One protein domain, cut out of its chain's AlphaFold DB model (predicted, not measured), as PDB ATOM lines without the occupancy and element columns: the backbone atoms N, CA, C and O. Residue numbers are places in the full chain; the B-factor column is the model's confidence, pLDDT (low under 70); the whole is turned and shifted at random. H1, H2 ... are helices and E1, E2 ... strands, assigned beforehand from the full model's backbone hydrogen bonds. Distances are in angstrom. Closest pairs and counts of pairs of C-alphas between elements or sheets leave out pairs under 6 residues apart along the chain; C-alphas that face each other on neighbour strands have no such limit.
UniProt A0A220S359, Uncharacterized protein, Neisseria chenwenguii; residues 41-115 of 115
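AT A GLANCE: This is residues 41 to 115 of the 115 residues of an uncharacterized protein of Neisseria chenwenguii (UniProt A0A220S359). One strongly twisted wall of four antiparallel strands, E1 to E4, makes most of the named structure, with the helix H1 off one end of it, by the end of E1 and the start of E2, and the short helix H2 near Ser 65, the last residue of E1; each helix only grazes the sheet. The first stretch, residues 41 to 60, has no named element and swings wide beyond E1 before it enters that strand. The printed part has 75 residues, with four named strands and two named helices along the chain as E1 H1 E2 E3 E4 H2; the sheet's order is E1 - E2 - E3 - E4, all antiparallel. The class is mixed, helices and strands, with under half of the printed residues in named elements. The whole is compact, with a radius of gyration of the C-alphas of 12.6 A and spans of 35 by 33 by 19 A.

IN THESE COORDINATES: Start at C-alpha 41 at (25.263, 17.993, -6.960) and go through the unnamed stretch to residue 60. Find C-alpha 61 at (46.243, 26.711, -9.868); there E1 begins, residues 61 to 65, 13.3 A long. H1 follows in residues 70 to 78, 12.1 A long. E2, residues 85 to 91, is the longest strand at 18.7 A. Next come E3, residues 94 to 99, 15.3 A, and E4, residues 102 to 106, 12.4 A. H2, residues 110 to 114, is 7.6 A long and ends at C-alpha 114 at (33.778, 21.599, 1.536).

HOW THE PARTS SIT: Look first at the edge strand E1 and its antiparallel neighbour E2, at 148 degrees: N 63 and O 87 are 2.8 A apart. E2 and E3 form a hairpin, with N 96 and O 88 at 2.9 A. E3 and E4 form another, with N 95 and O 106 at 2.9 A. E2, E3 and E4 make a meander, each strand the antiparallel neighbour of the one before. E1 and E4, the edge strands, are apart. H1 is only just on the sheet, with 5 pairs of C-alphas within 10 A, and only grazes it with residues 71 to 76; the closest C-alphas of H1 and E2 are those of Ser 72 and His 85, 7.3 A. H2 only grazes the sheet with residues 111 to 114; the closest C-alphas of E1 and H2 are those of Ser 65 and Phe 112, 7.2 A. H1 and H2 are apart. In H1 every O i to N i+4 pair is within hydrogen-bond range; in H2 it is 0 of 1, beside 2 of 2 O i to N i+3 pairs.

THE WHOLE: The C-alphas of Glu 47 and Ala 101 are the two farthest apart, at 36.3 A. The printed part has no cut, and no link is long. Read the B-factor column for low confidence, under 70, at residue 41, residues 45 to 48 and residues 109 to 115; H2 has a mean pLDDT of 52.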
ATOM      1  N   VAL A  41      25.207  16.725  -7.692       65.06
ATOM      2  CA  VAL A  41      25.263  17.993  -6.960       65.06
ATOM      3  C   VAL A  41      26.570  18.037  -6.165       65.06
ATOM      4  O   VAL A  41      26.591  17.720  -4.980       65.06
ATOM      5  N   GLY A  42      27.673  18.371  -6.838       72.44
ATOM      6  CA  GLY A  42      28.974  18.608  -6.202       72.44
ATOM      7  C   GLY A  42      30.143  17.799  -6.766       72.44
ATOM      8  O   GLY A  42      29.976  16.909  -7.607       72.44
ATOM      9  N   THR A  43      31.338  18.112  -6.269       72.00
ATOM     10  CA  THR A  43      32.641  17.661  -6.797       72.00
ATOM     11  C   THR A  43      33.267  16.472  -6.065       72.00
ATOM     12  O   THR A  43      34.162  15.838  -6.608       72.00
ATOM     13  N   ILE A  44      32.747  16.096  -4.893       71.31
ATOM     14  CA  ILE A  44      33.253  15.001  -4.035       71.31
ATOM     15  C   ILE A  44      33.447  13.684  -4.820       71.31
ATOM     16  O   ILE A  44      32.460  13.131  -5.252       71.31
ATOM     17  N   PRO A  45      34.612  13.077  -5.023       67.50
ATOM     18  CA  PRO A  45      34.684  11.809  -5.764       67.50
ATOM     19  C   PRO A  45      33.903  10.665  -5.085       67.50
ATOM     20  O   PRO A  45      33.731  10.650  -3.867       67.50
ATOM     21  N   SER A  46      33.420   9.682  -5.854       66.88
ATOM     22  CA  SER A  46      32.794   8.470  -5.285       66.88
ATOM     23  C   SER A  46      33.784   7.603  -4.504       66.88
ATOM     24  O   SER A  46      33.369   6.839  -3.642       66.88
ATOM     25  N   GLU A  47      35.078   7.739  -4.798       69.25
ATOM     26  CA  GLU A  47      36.174   6.988  -4.171       69.25
ATOM     27  C   GLU A  47      36.759   7.684  -2.927       69.25
ATOM     28  O   GLU A  47      37.729   7.206  -2.347       69.25
ATOM     29  N   GLY A  48      36.152   8.794  -2.488       65.00
ATOM     30  CA  GLY A  48      36.529   9.512  -1.269       65.00
ATOM     31  C   GLY A  48      37.087  10.915  -1.513       65.00
ATOM     32  O   GLY A  48      37.209  11.382  -2.644       65.00
ATOM     33  N   LEU A  49      37.394  11.610  -0.416       73.44
ATOM     34  CA  LEU A  49      37.964  12.959  -0.414       73.44
ATOM     35  C   LEU A  49      39.470  12.889  -0.164       73.44
ATOM     36  O   LEU A  49      39.907  12.290   0.818       73.44
ATOM     37  N   LYS A  50      40.255  13.553  -1.014       76.50
ATOM     38  CA  LYS A  50      41.663  13.840  -0.736       76.50
ATOM     39  C   LYS A  50      41.769  15.278  -0.250       76.50
ATOM     40  O   LYS A  50      41.476  16.201  -1.002       76.50
ATOM     41  N   THR A  51      42.197  15.465   0.993       79.62
ATOM     42  CA  THR A  51      42.496  16.801   1.512       79.62
ATOM     43  C   THR A  51      43.705  17.370   0.777       79.62
ATOM     44  O   THR A  51      44.748  16.721   0.705       79.62
ATOM     45  N   ILE A  52      43.545  18.571   0.232       81.88
ATOM     46  CA  ILE A  52      44.606  19.349  -0.410       81.88
ATOM     47  C   ILE A  52      45.053  20.415   0.589       81.88
ATOM     48  O   ILE A  52      44.224  21.062   1.228       81.88
ATOM     49  N   THR A  53      46.362  20.574   0.742       84.44
ATOM     50  CA  THR A  53      46.985  21.600   1.580       84.44
ATOM     51  C   THR A  53      47.675  22.648   0.714       84.44
ATOM     52  O   THR A  53      47.903  22.435  -0.472       84.44
ATOM     53  N   GLU A  54      48.078  23.774   1.302       83.19
ATOM     54  CA  GLU A  54      48.827  24.819   0.585       83.19
ATOM     55  C   GLU A  54      50.101  24.298  -0.100       83.19
ATOM     56  O   GLU A  54      50.503  24.817  -1.137       83.19
ATOM     57  N   ARG A  55      50.728  23.250   0.454       87.31
ATOM     58  CA  ARG A  55      51.950  22.636  -0.095       87.31
ATOM     59  C   ARG A  55      51.704  21.870  -1.391       87.31
ATOM     60  O   ARG A  55      52.648  21.618  -2.134       87.31
ATOM     61  N   ASP A  56      50.457  21.490  -1.639       89.69
ATOM     62  CA  ASP A  56      50.046  20.778  -2.843       89.69
ATOM     63  C   ASP A  56      49.727  21.743  -3.996       89.69
ATOM     64  O   ASP A  56      49.564  21.295  -5.130       89.69
ATOM     65  N   LEU A  57      49.648  23.051  -3.717       90.06
ATOM     66  CA  LEU A  57      49.228  24.079  -4.665       90.06
ATOM     67  C   LEU A  57      50.409  24.851  -5.253       90.06
ATOM     68  O   LEU A  57      51.381  25.190  -4.571       90.06
ATOM     69  N   ARG A  58      50.287  25.200  -6.531       95.19
ATOM     70  CA  ARG A  58      51.224  26.039  -7.281       95.19
ATOM     71  C   ARG A  58      50.548  27.323  -7.726       95.19
ATOM     72  O   ARG A  58      49.367  27.338  -8.056       95.19
ATOM     73  N   ALA A  59      51.315  28.410  -7.754       94.81
ATOM     74  CA  ALA A  59      50.820  29.685  -8.253       94.81
ATOM     75  C   ALA A  59      50.234  29.518  -9.668       94.81
ATOM     76  O   ALA A  59      50.903  28.993 -10.559       94.81
ATOM     77  N   GLY A  60      48.990  29.959  -9.849       94.31
ATOM     78  CA  GLY A  60      48.216  29.785 -11.077       94.31
ATOM     79  C   GLY A  60      47.216  28.626 -11.046       94.31
ATOM     80  O   GLY A  60      46.385  28.544 -11.949       94.31
ATOM     81  N   ASP A  61      47.241  27.770 -10.020       94.19
ATOM     82  CA  ASP A  61      46.243  26.711  -9.868       94.19
ATOM     83  C   ASP A  61      44.835  27.301  -9.719       94.19
ATOM     84  O   ASP A  61      44.608  28.285  -9.005       94.19
ATOM     85  N   ILE A  62      43.876  26.670 -10.396       92.62
ATOM     86  CA  ILE A  62      42.462  27.040 -10.361       92.62
ATOM     87  C   ILE A  62      41.726  26.058  -9.458       92.62
ATOM     88  O   ILE A  62      41.764  24.845  -9.661       92.62
ATOM     89  N   LEU A  63      41.031  26.603  -8.468       89.19
ATOM     90  CA  LEU A  63      40.284  25.859  -7.469       89.19
ATOM     91  C   LEU A  63      38.790  26.001  -7.738       89.19
ATOM     92  O   LEU A  63      38.293  27.089  -8.029       89.19
ATOM     93  N   PHE A  64      38.064  24.896  -7.606       89.25
ATOM     94  CA  PHE A  64      36.621  24.839  -7.799       89.25
ATOM     95  C   PHE A  64      35.921  24.539  -6.478       89.25
ATOM     96  O   PHE A  64      36.362  23.676  -5.724       89.25
ATOM     97  N   SER A  65      34.809  25.223  -6.214       85.50
ATOM     98  CA  SER A  65      34.004  25.023  -5.010       85.50
ATOM     99  C   SER A  65      32.579  24.591  -5.344       85.50
ATOM    100  O   SER A  65      31.949  25.079  -6.289       85.50
ATOM    101  N   SER A  66      32.060  23.674  -4.526       86.12
ATOM    102  CA  SER A  66      30.675  23.207  -4.560       86.12
ATOM    103  C   SER A  66      29.925  23.483  -3.247       86.12
ATOM    104  O   SER A  66      29.024  22.736  -2.862       86.12
ATOM    105  N   GLU A  67      30.245  24.608  -2.589       82.44
ATOM    106  CA  GLU A  67      29.656  25.038  -1.311       82.44
ATOM    107  C   GLU A  67      28.117  24.903  -1.275       82.44
ATOM    108  O   GLU A  67      27.407  25.045  -2.274       82.44
ATOM    109  N   ARG A  68      27.555  24.621  -0.099       83.00
ATOM    110  CA  ARG A  68      26.114  24.366   0.077       83.00
ATOM    111  C   ARG A  68      25.263  25.623   0.299       83.00
ATOM    112  O   ARG A  68      24.095  25.496   0.653       83.00
ATOM    113  N   SER A  69      25.809  26.821   0.089       85.06
ATOM    114  CA  SER A  69      25.040  28.067   0.205       85.06
ATOM    115  C   SER A  69      23.905  28.125  -0.826       85.06
ATOM    116  O   SER A  69      24.011  27.550  -1.909       85.06
ATOM    117  N   LEU A  70      22.809  28.832  -0.511       87.75
ATOM    118  CA  LEU A  70      21.653  28.955  -1.416       87.75
ATOM    119  C   LEU A  70      22.053  29.516  -2.785       87.75
ATOM    120  O   LEU A  70      21.619  29.006  -3.814       87.75
ATOM    121  N   VAL A  71      22.939  30.517  -2.799       89.38
ATOM    122  CA  VAL A  71      23.513  31.072  -4.033       89.38
ATOM    123  C   VAL A  71      24.238  29.981  -4.818       89.38
ATOM    124  O   VAL A  71      23.976  29.800  -6.005       89.38
ATOM    125  N   SER A  72      25.087  29.201  -4.150       87.50
ATOM    126  CA  SER A  72      25.841  28.126  -4.792       87.50
ATOM    127  C   SER A  72      24.951  27.012  -5.347       87.50
ATOM    128  O   SER A  72      25.167  26.549  -6.467       87.50
ATOM    129  N   VAL A  73      23.923  26.595  -4.606       86.56
ATOM    130  CA  VAL A  73      22.941  25.607  -5.080       86.56
ATOM    131  C   VAL A  73      22.197  26.133  -6.305       86.56
ATOM    132  O   VAL A  73      22.070  25.403  -7.287       86.56
ATOM    133  N   ASN A  74      21.769  27.399  -6.282       87.38
ATOM    134  CA  ASN A  74      21.087  28.025  -7.411       87.38
ATOM    135  C   ASN A  74      21.983  28.063  -8.652       87.38
ATOM    136  O   ASN A  74      21.557  27.610  -9.711       87.38
ATOM    137  N   VAL A  75      23.235  28.518  -8.527       86.62
ATOM    138  CA  VAL A  75      24.192  28.535  -9.649       86.62
ATOM    139  C   VAL A  75      24.369  27.134 -10.231       86.62
ATOM    140  O   VAL A  75      24.272  26.960 -11.444       86.62
ATOM    141  N   ARG A  76      24.566  26.115  -9.387       87.81
ATOM    142  CA  ARG A  76      24.704  24.728  -9.851       87.81
ATOM    143  C   ARG A  76      23.461  24.221 -10.576       87.81
ATOM    144  O   ARG A  76      23.592  23.572 -11.611       87.81
ATOM    145  N   LEU A  77      22.272  24.525 -10.057       83.88
ATOM    146  CA  LEU A  77      21.009  24.085 -10.646       83.88
ATOM    147  C   LEU A  77      20.749  24.762 -11.999       83.88
ATOM    148  O   LEU A  77      20.480  24.067 -12.979       83.88
ATOM    149  N   PHE A  78      20.880  26.089 -12.072       84.81
ATOM    150  CA  PHE A  78      20.633  26.855 -13.297       84.81
ATOM    151  C   PHE A  78      21.690  26.593 -14.374       84.81
ATOM    152  O   PHE A  78      21.339  26.428 -15.541       84.81
ATOM    153  N   ASN A  79      22.963  26.459 -13.991       84.44
ATOM    154  CA  ASN A  79      24.050  26.191 -14.938       84.44
ATOM    155  C   ASN A  79      24.237  24.698 -15.234       84.44
ATOM    156  O   ASN A  79      25.108  24.341 -16.025       84.44
ATOM    157  N   ARG A  80      23.460  23.812 -14.590       81.94
ATOM    158  CA  ARG A  80      23.611  22.348 -14.679       81.94
ATOM    159  C   ARG A  80      25.053  21.888 -14.403       81.94
ATOM    160  O   ARG A  80      25.560  20.970 -15.048       81.94
ATOM    161  N   SER A  81      25.708  22.533 -13.438       83.25
ATOM    162  CA  SER A  81      27.121  22.338 -13.093       83.25
ATOM    163  C   SER A  81      27.284  21.736 -11.697       83.25
ATOM    164  O   SER A  81      26.496  22.003 -10.794       83.25
ATOM    165  N   ALA A  82      28.344  20.951 -11.496       85.31
ATOM    166  CA  ALA A  82      28.741  20.455 -10.177       85.31
ATOM    167  C   ALA A  82      29.462  21.520  -9.324       85.31
ATOM    168  O   ALA A  82      29.606  21.338  -8.118       85.31
ATOM    169  N   VAL A  83      29.884  22.629  -9.938       88.00
ATOM    170  CA  VAL A  83      30.678  23.709  -9.333       88.00
ATOM    171  C   VAL A  83      29.875  25.006  -9.359       88.00
ATOM    172  O   VAL A  83      29.220  25.305 -10.358       88.00
ATOM    173  N   SER A  84      29.928  25.774  -8.272       90.19
ATOM    174  CA  SER A  84      29.278  27.087  -8.166       90.19
ATOM    175  C   SER A  84      30.243  28.261  -8.184       90.19
ATOM    176  O   SER A  84      29.836  29.355  -8.561       90.19
ATOM    177  N   HIS A  85      31.488  28.057  -7.759       91.38
ATOM    178  CA  HIS A  85      32.454  29.138  -7.606       91.38
ATOM    179  C   HIS A  85      33.853  28.681  -8.000       91.38
ATOM    180  O   HIS A  85      34.189  27.506  -7.854       91.38
ATOM    181  N   THR A  86      34.645  29.610  -8.526       92.06
ATOM    182  CA  THR A  86      36.015  29.359  -8.986       92.06
ATOM    183  C   THR A  86      36.941  30.411  -8.400       92.06
ATOM    184  O   THR A  86      36.601  31.593  -8.376       92.06
ATOM    185  N   LEU A  87      38.106  29.974  -7.934       92.56
ATOM    186  CA  LEU A  87      39.113  30.803  -7.282       92.56
ATOM    187  C   LEU A  87      40.470  30.504  -7.917       92.56
ATOM    188  O   LEU A  87      40.686  29.400  -8.418       92.56
ATOM    189  N   ILE A  88      41.388  31.462  -7.882       94.12
ATOM    190  CA  ILE A  88      42.772  31.246  -8.315       94.12
ATOM    191  C   ILE A  88      43.694  31.281  -7.100       94.12
ATOM    192  O   ILE A  88      43.509  32.099  -6.199       94.12
ATOM    193  N   TYR A  89      44.685  30.395  -7.074       94.25
ATOM    194  CA  TYR A  89      45.755  30.410  -6.086       94.25
ATOM    195  C   TYR A  89      46.948  31.198  -6.648       94.25
ATOM    196  O   TYR A  89      47.741  30.648  -7.410       94.25
ATOM    197  N   PRO A  90      47.104  32.499  -6.334       93.31
ATOM    198  CA  PRO A  90      48.256  33.286  -6.778       93.31
ATOM    199  C   PRO A  90      49.577  32.868  -6.111       93.31
ATOM    200  O   PRO A  90      50.635  33.296  -6.560       93.31
ATOM    201  N   GLY A  91      49.525  32.056  -5.050       92.12
ATOM    202  CA  GLY A  91      50.678  31.659  -4.242       92.12
ATOM    203  C   GLY A  91      50.614  32.193  -2.810       92.12
ATOM    204  O   GLY A  91      49.727  32.972  -2.456       92.12
ATOM    205  N   SER A  92      51.591  31.772  -2.001       90.31
ATOM    206  CA  SER A  92      51.812  32.246  -0.624       90.31
ATOM    207  C   SER A  92      50.667  31.961   0.354       90.31
ATOM    208  O   SER A  92      50.445  32.739   1.276       90.31
ATOM    209  N   GLY A  93      49.929  30.864   0.158       88.19
ATOM    210  CA  GLY A  93      48.815  30.507   1.038       88.19
ATOM    211  C   GLY A  93      47.616  31.449   0.914       88.19
ATOM    212  O   GLY A  93      46.782  31.490   1.806       88.19
ATOM    213  N   GLU A  94      47.515  32.228  -0.165       91.19
ATOM    214  CA  GLU A  94      46.405  33.153  -0.404       91.19
ATOM    215  C   GLU A  94      45.593  32.726  -1.622       91.19
ATOM    216  O   GLU A  94      46.098  32.079  -2.538       91.19
ATOM    217  N   ILE A  95      44.335  33.145  -1.655       91.75
ATOM    218  CA  ILE A  95      43.398  32.899  -2.751       91.75
ATOM    219  C   ILE A  95      42.843  34.219  -3.252       91.75
ATOM    220  O   ILE A  95      42.600  35.142  -2.474       91.75
ATOM    221  N   ALA A  96      42.672  34.312  -4.566       93.94
ATOM    222  CA  ALA A  96      42.031  35.443  -5.209       93.94
ATOM    223  C   ALA A  96      40.702  35.000  -5.823       93.94
ATOM    224  O   ALA A  96      40.613  33.980  -6.513       93.94
ATOM    225  N   GLU A  97      39.662  35.776  -5.551       92.94
ATOM    226  CA  GLU A  97      38.300  35.491  -5.982       92.94
ATOM    227  C   GLU A  97      37.523  36.774  -6.268       92.94
ATOM    228  O   GLU A  97      37.849  37.848  -5.764       92.94
ATOM    229  N   ALA A  98      36.468  36.644  -7.069       93.62
ATOM    230  CA  ALA A  98      35.493  37.700  -7.293       93.62
ATOM    231  C   ALA A  98      34.191  37.341  -6.576       93.62
ATOM    232  O   ALA A  98      33.548  36.343  -6.898       93.62
ATOM    233  N   VAL A  99      33.800  38.163  -5.608       88.88
ATOM    234  CA  VAL A  99      32.556  38.005  -4.843       88.88
ATOM    235  C   VAL A  99      31.668  39.233  -5.031       88.88
ATOM    236  O   VAL A  99      32.038  40.178  -5.721       88.88
ATOM    237  N   GLY A 100      30.488  39.258  -4.404       85.19
ATOM    238  CA  GLY A 100      29.546  40.379  -4.535       85.19
ATOM    239  C   GLY A 100      30.112  41.756  -4.148       85.19
ATOM    240  O   GLY A 100      29.589  42.767  -4.602       85.19
ATOM    241  N   ALA A 101      31.185  41.800  -3.353       89.50
ATOM    242  CA  ALA A 101      31.895  43.027  -2.982       89.50
ATOM    243  C   ALA A 101      33.013  43.439  -3.966       89.50
ATOM    244  O   ALA A 101      33.582  44.516  -3.817       89.50
ATOM    245  N   GLY A 102      33.334  42.605  -4.961       93.25
ATOM    246  CA  GLY A 102      34.421  42.819  -5.918       93.25
ATOM    247  C   GLY A 102      35.498  41.733  -5.869       93.25
ATOM    248  O   GLY A 102      35.321  40.676  -5.258       93.25
ATOM    249  N   ALA A 103      36.613  41.994  -6.555       93.88
ATOM    250  CA  ALA A 103      37.792  41.137  -6.523       93.88
ATOM    251  C   ALA A 103      38.567  41.351  -5.216       93.88
ATOM    252  O   ALA A 103      38.892  42.485  -4.865       93.88
ATOM    253  N   GLN A 104      38.873  40.264  -4.513       93.19
ATOM    254  CA  GLN A 104      39.571  40.292  -3.231       93.19
ATOM    255  C   GLN A 104      40.621  39.182  -3.142       93.19
ATOM    256  O   GLN A 104      40.522  38.164  -3.832       93.19
ATOM    257  N   ARG A 105      41.623  39.386  -2.280       93.38
ATOM    258  CA  ARG A 105      42.699  38.428  -2.005       93.38
ATOM    259  C   ARG A 105      42.809  38.209  -0.506       93.38
ATOM    260  O   ARG A 105      43.137  39.143   0.216       93.38
ATOM    261  N   ASN A 106      42.529  36.987  -0.072       90.00
ATOM    262  CA  ASN A 106      42.402  36.634   1.338       90.00
ATOM    263  C   ASN A 106      43.115  35.304   1.617       90.00
ATOM    264  O   ASN A 106      43.456  34.561   0.695       90.00
ATOM    265  N   GLN A 107      43.309  34.971   2.891       85.75
ATOM    266  CA  GLN A 107      43.672  33.607   3.274       85.75
ATOM    267  C   GLN A 107      42.487  32.658   3.040       85.75
ATOM    268  O   GLN A 107      41.334  33.063   3.232       85.75
ATOM    269  N   PRO A 108      42.745  31.404   2.639       73.31
ATOM    270  CA  PRO A 108      41.707  30.409   2.483       73.31
ATOM    271  C   PRO A 108      41.032  30.145   3.833       73.31
ATOM    272  O   PRO A 108      41.659  29.688   4.788       73.31
ATOM    273  N   ASP A 109      39.738  30.452   3.928       66.06
ATOM    274  CA  ASP A 109      38.921  30.129   5.096       66.06
ATOM    275  C   ASP A 109      38.464  28.651   5.054       66.06
ATOM    276  O   ASP A 109      38.876  27.852   4.209       66.06
ATOM    277  N   ARG A 110      37.571  28.237   5.965       57.22
ATOM    278  CA  ARG A 110      37.044  26.857   5.959       57.22
ATOM    279  C   ARG A 110      36.248  26.484   4.698       57.22
ATOM    280  O   ARG A 110      35.946  25.300   4.537       57.22
ATOM    281  N   ARG A 111      35.905  27.414   3.796       54.81
ATOM    282  CA  ARG A 111      35.125  27.105   2.580       54.81
ATOM    283  C   ARG A 111      35.874  26.159   1.643       54.81
ATOM    284  O   ARG A 111      35.233  25.372   0.947       54.81
ATOM    285  N   PHE A 112      37.205  26.142   1.712       54.94
ATOM    286  CA  PHE A 112      38.067  25.232   0.950       54.94
ATOM    287  C   PHE A 112      37.957  23.757   1.353       54.94
ATOM    288  O   PHE A 112      38.306  22.888   0.562       54.94
ATOM    289  N   GLN A 113      37.441  23.445   2.545       49.62
ATOM    290  CA  GLN A 113      37.317  22.057   3.014       49.62
ATOM    291  C   GLN A 113      36.034  21.366   2.534       49.62
ATOM    292  O   GLN A 113      35.873  20.166   2.739       49.62
ATOM    293  N   THR A 114      35.101  22.114   1.934       42.12
ATOM    294  CA  THR A 114      33.778  21.599   1.536       42.12
ATOM    295  C   THR A 114      33.605  21.387   0.031       42.12
ATOM    296  O   THR A 114      32.495  21.078  -0.406       42.12
ATOM    297  N   ALA A 115      34.682  21.548  -0.745       41.41
ATOM    298  CA  ALA A 115      34.719  21.212  -2.166       41.41
ATOM    299  C   ALA A 115      34.710  19.690  -2.400       41.41
ATOM    300  O   ALA A 115      35.375  18.955  -1.640       41.41
TER     301      ALA A 115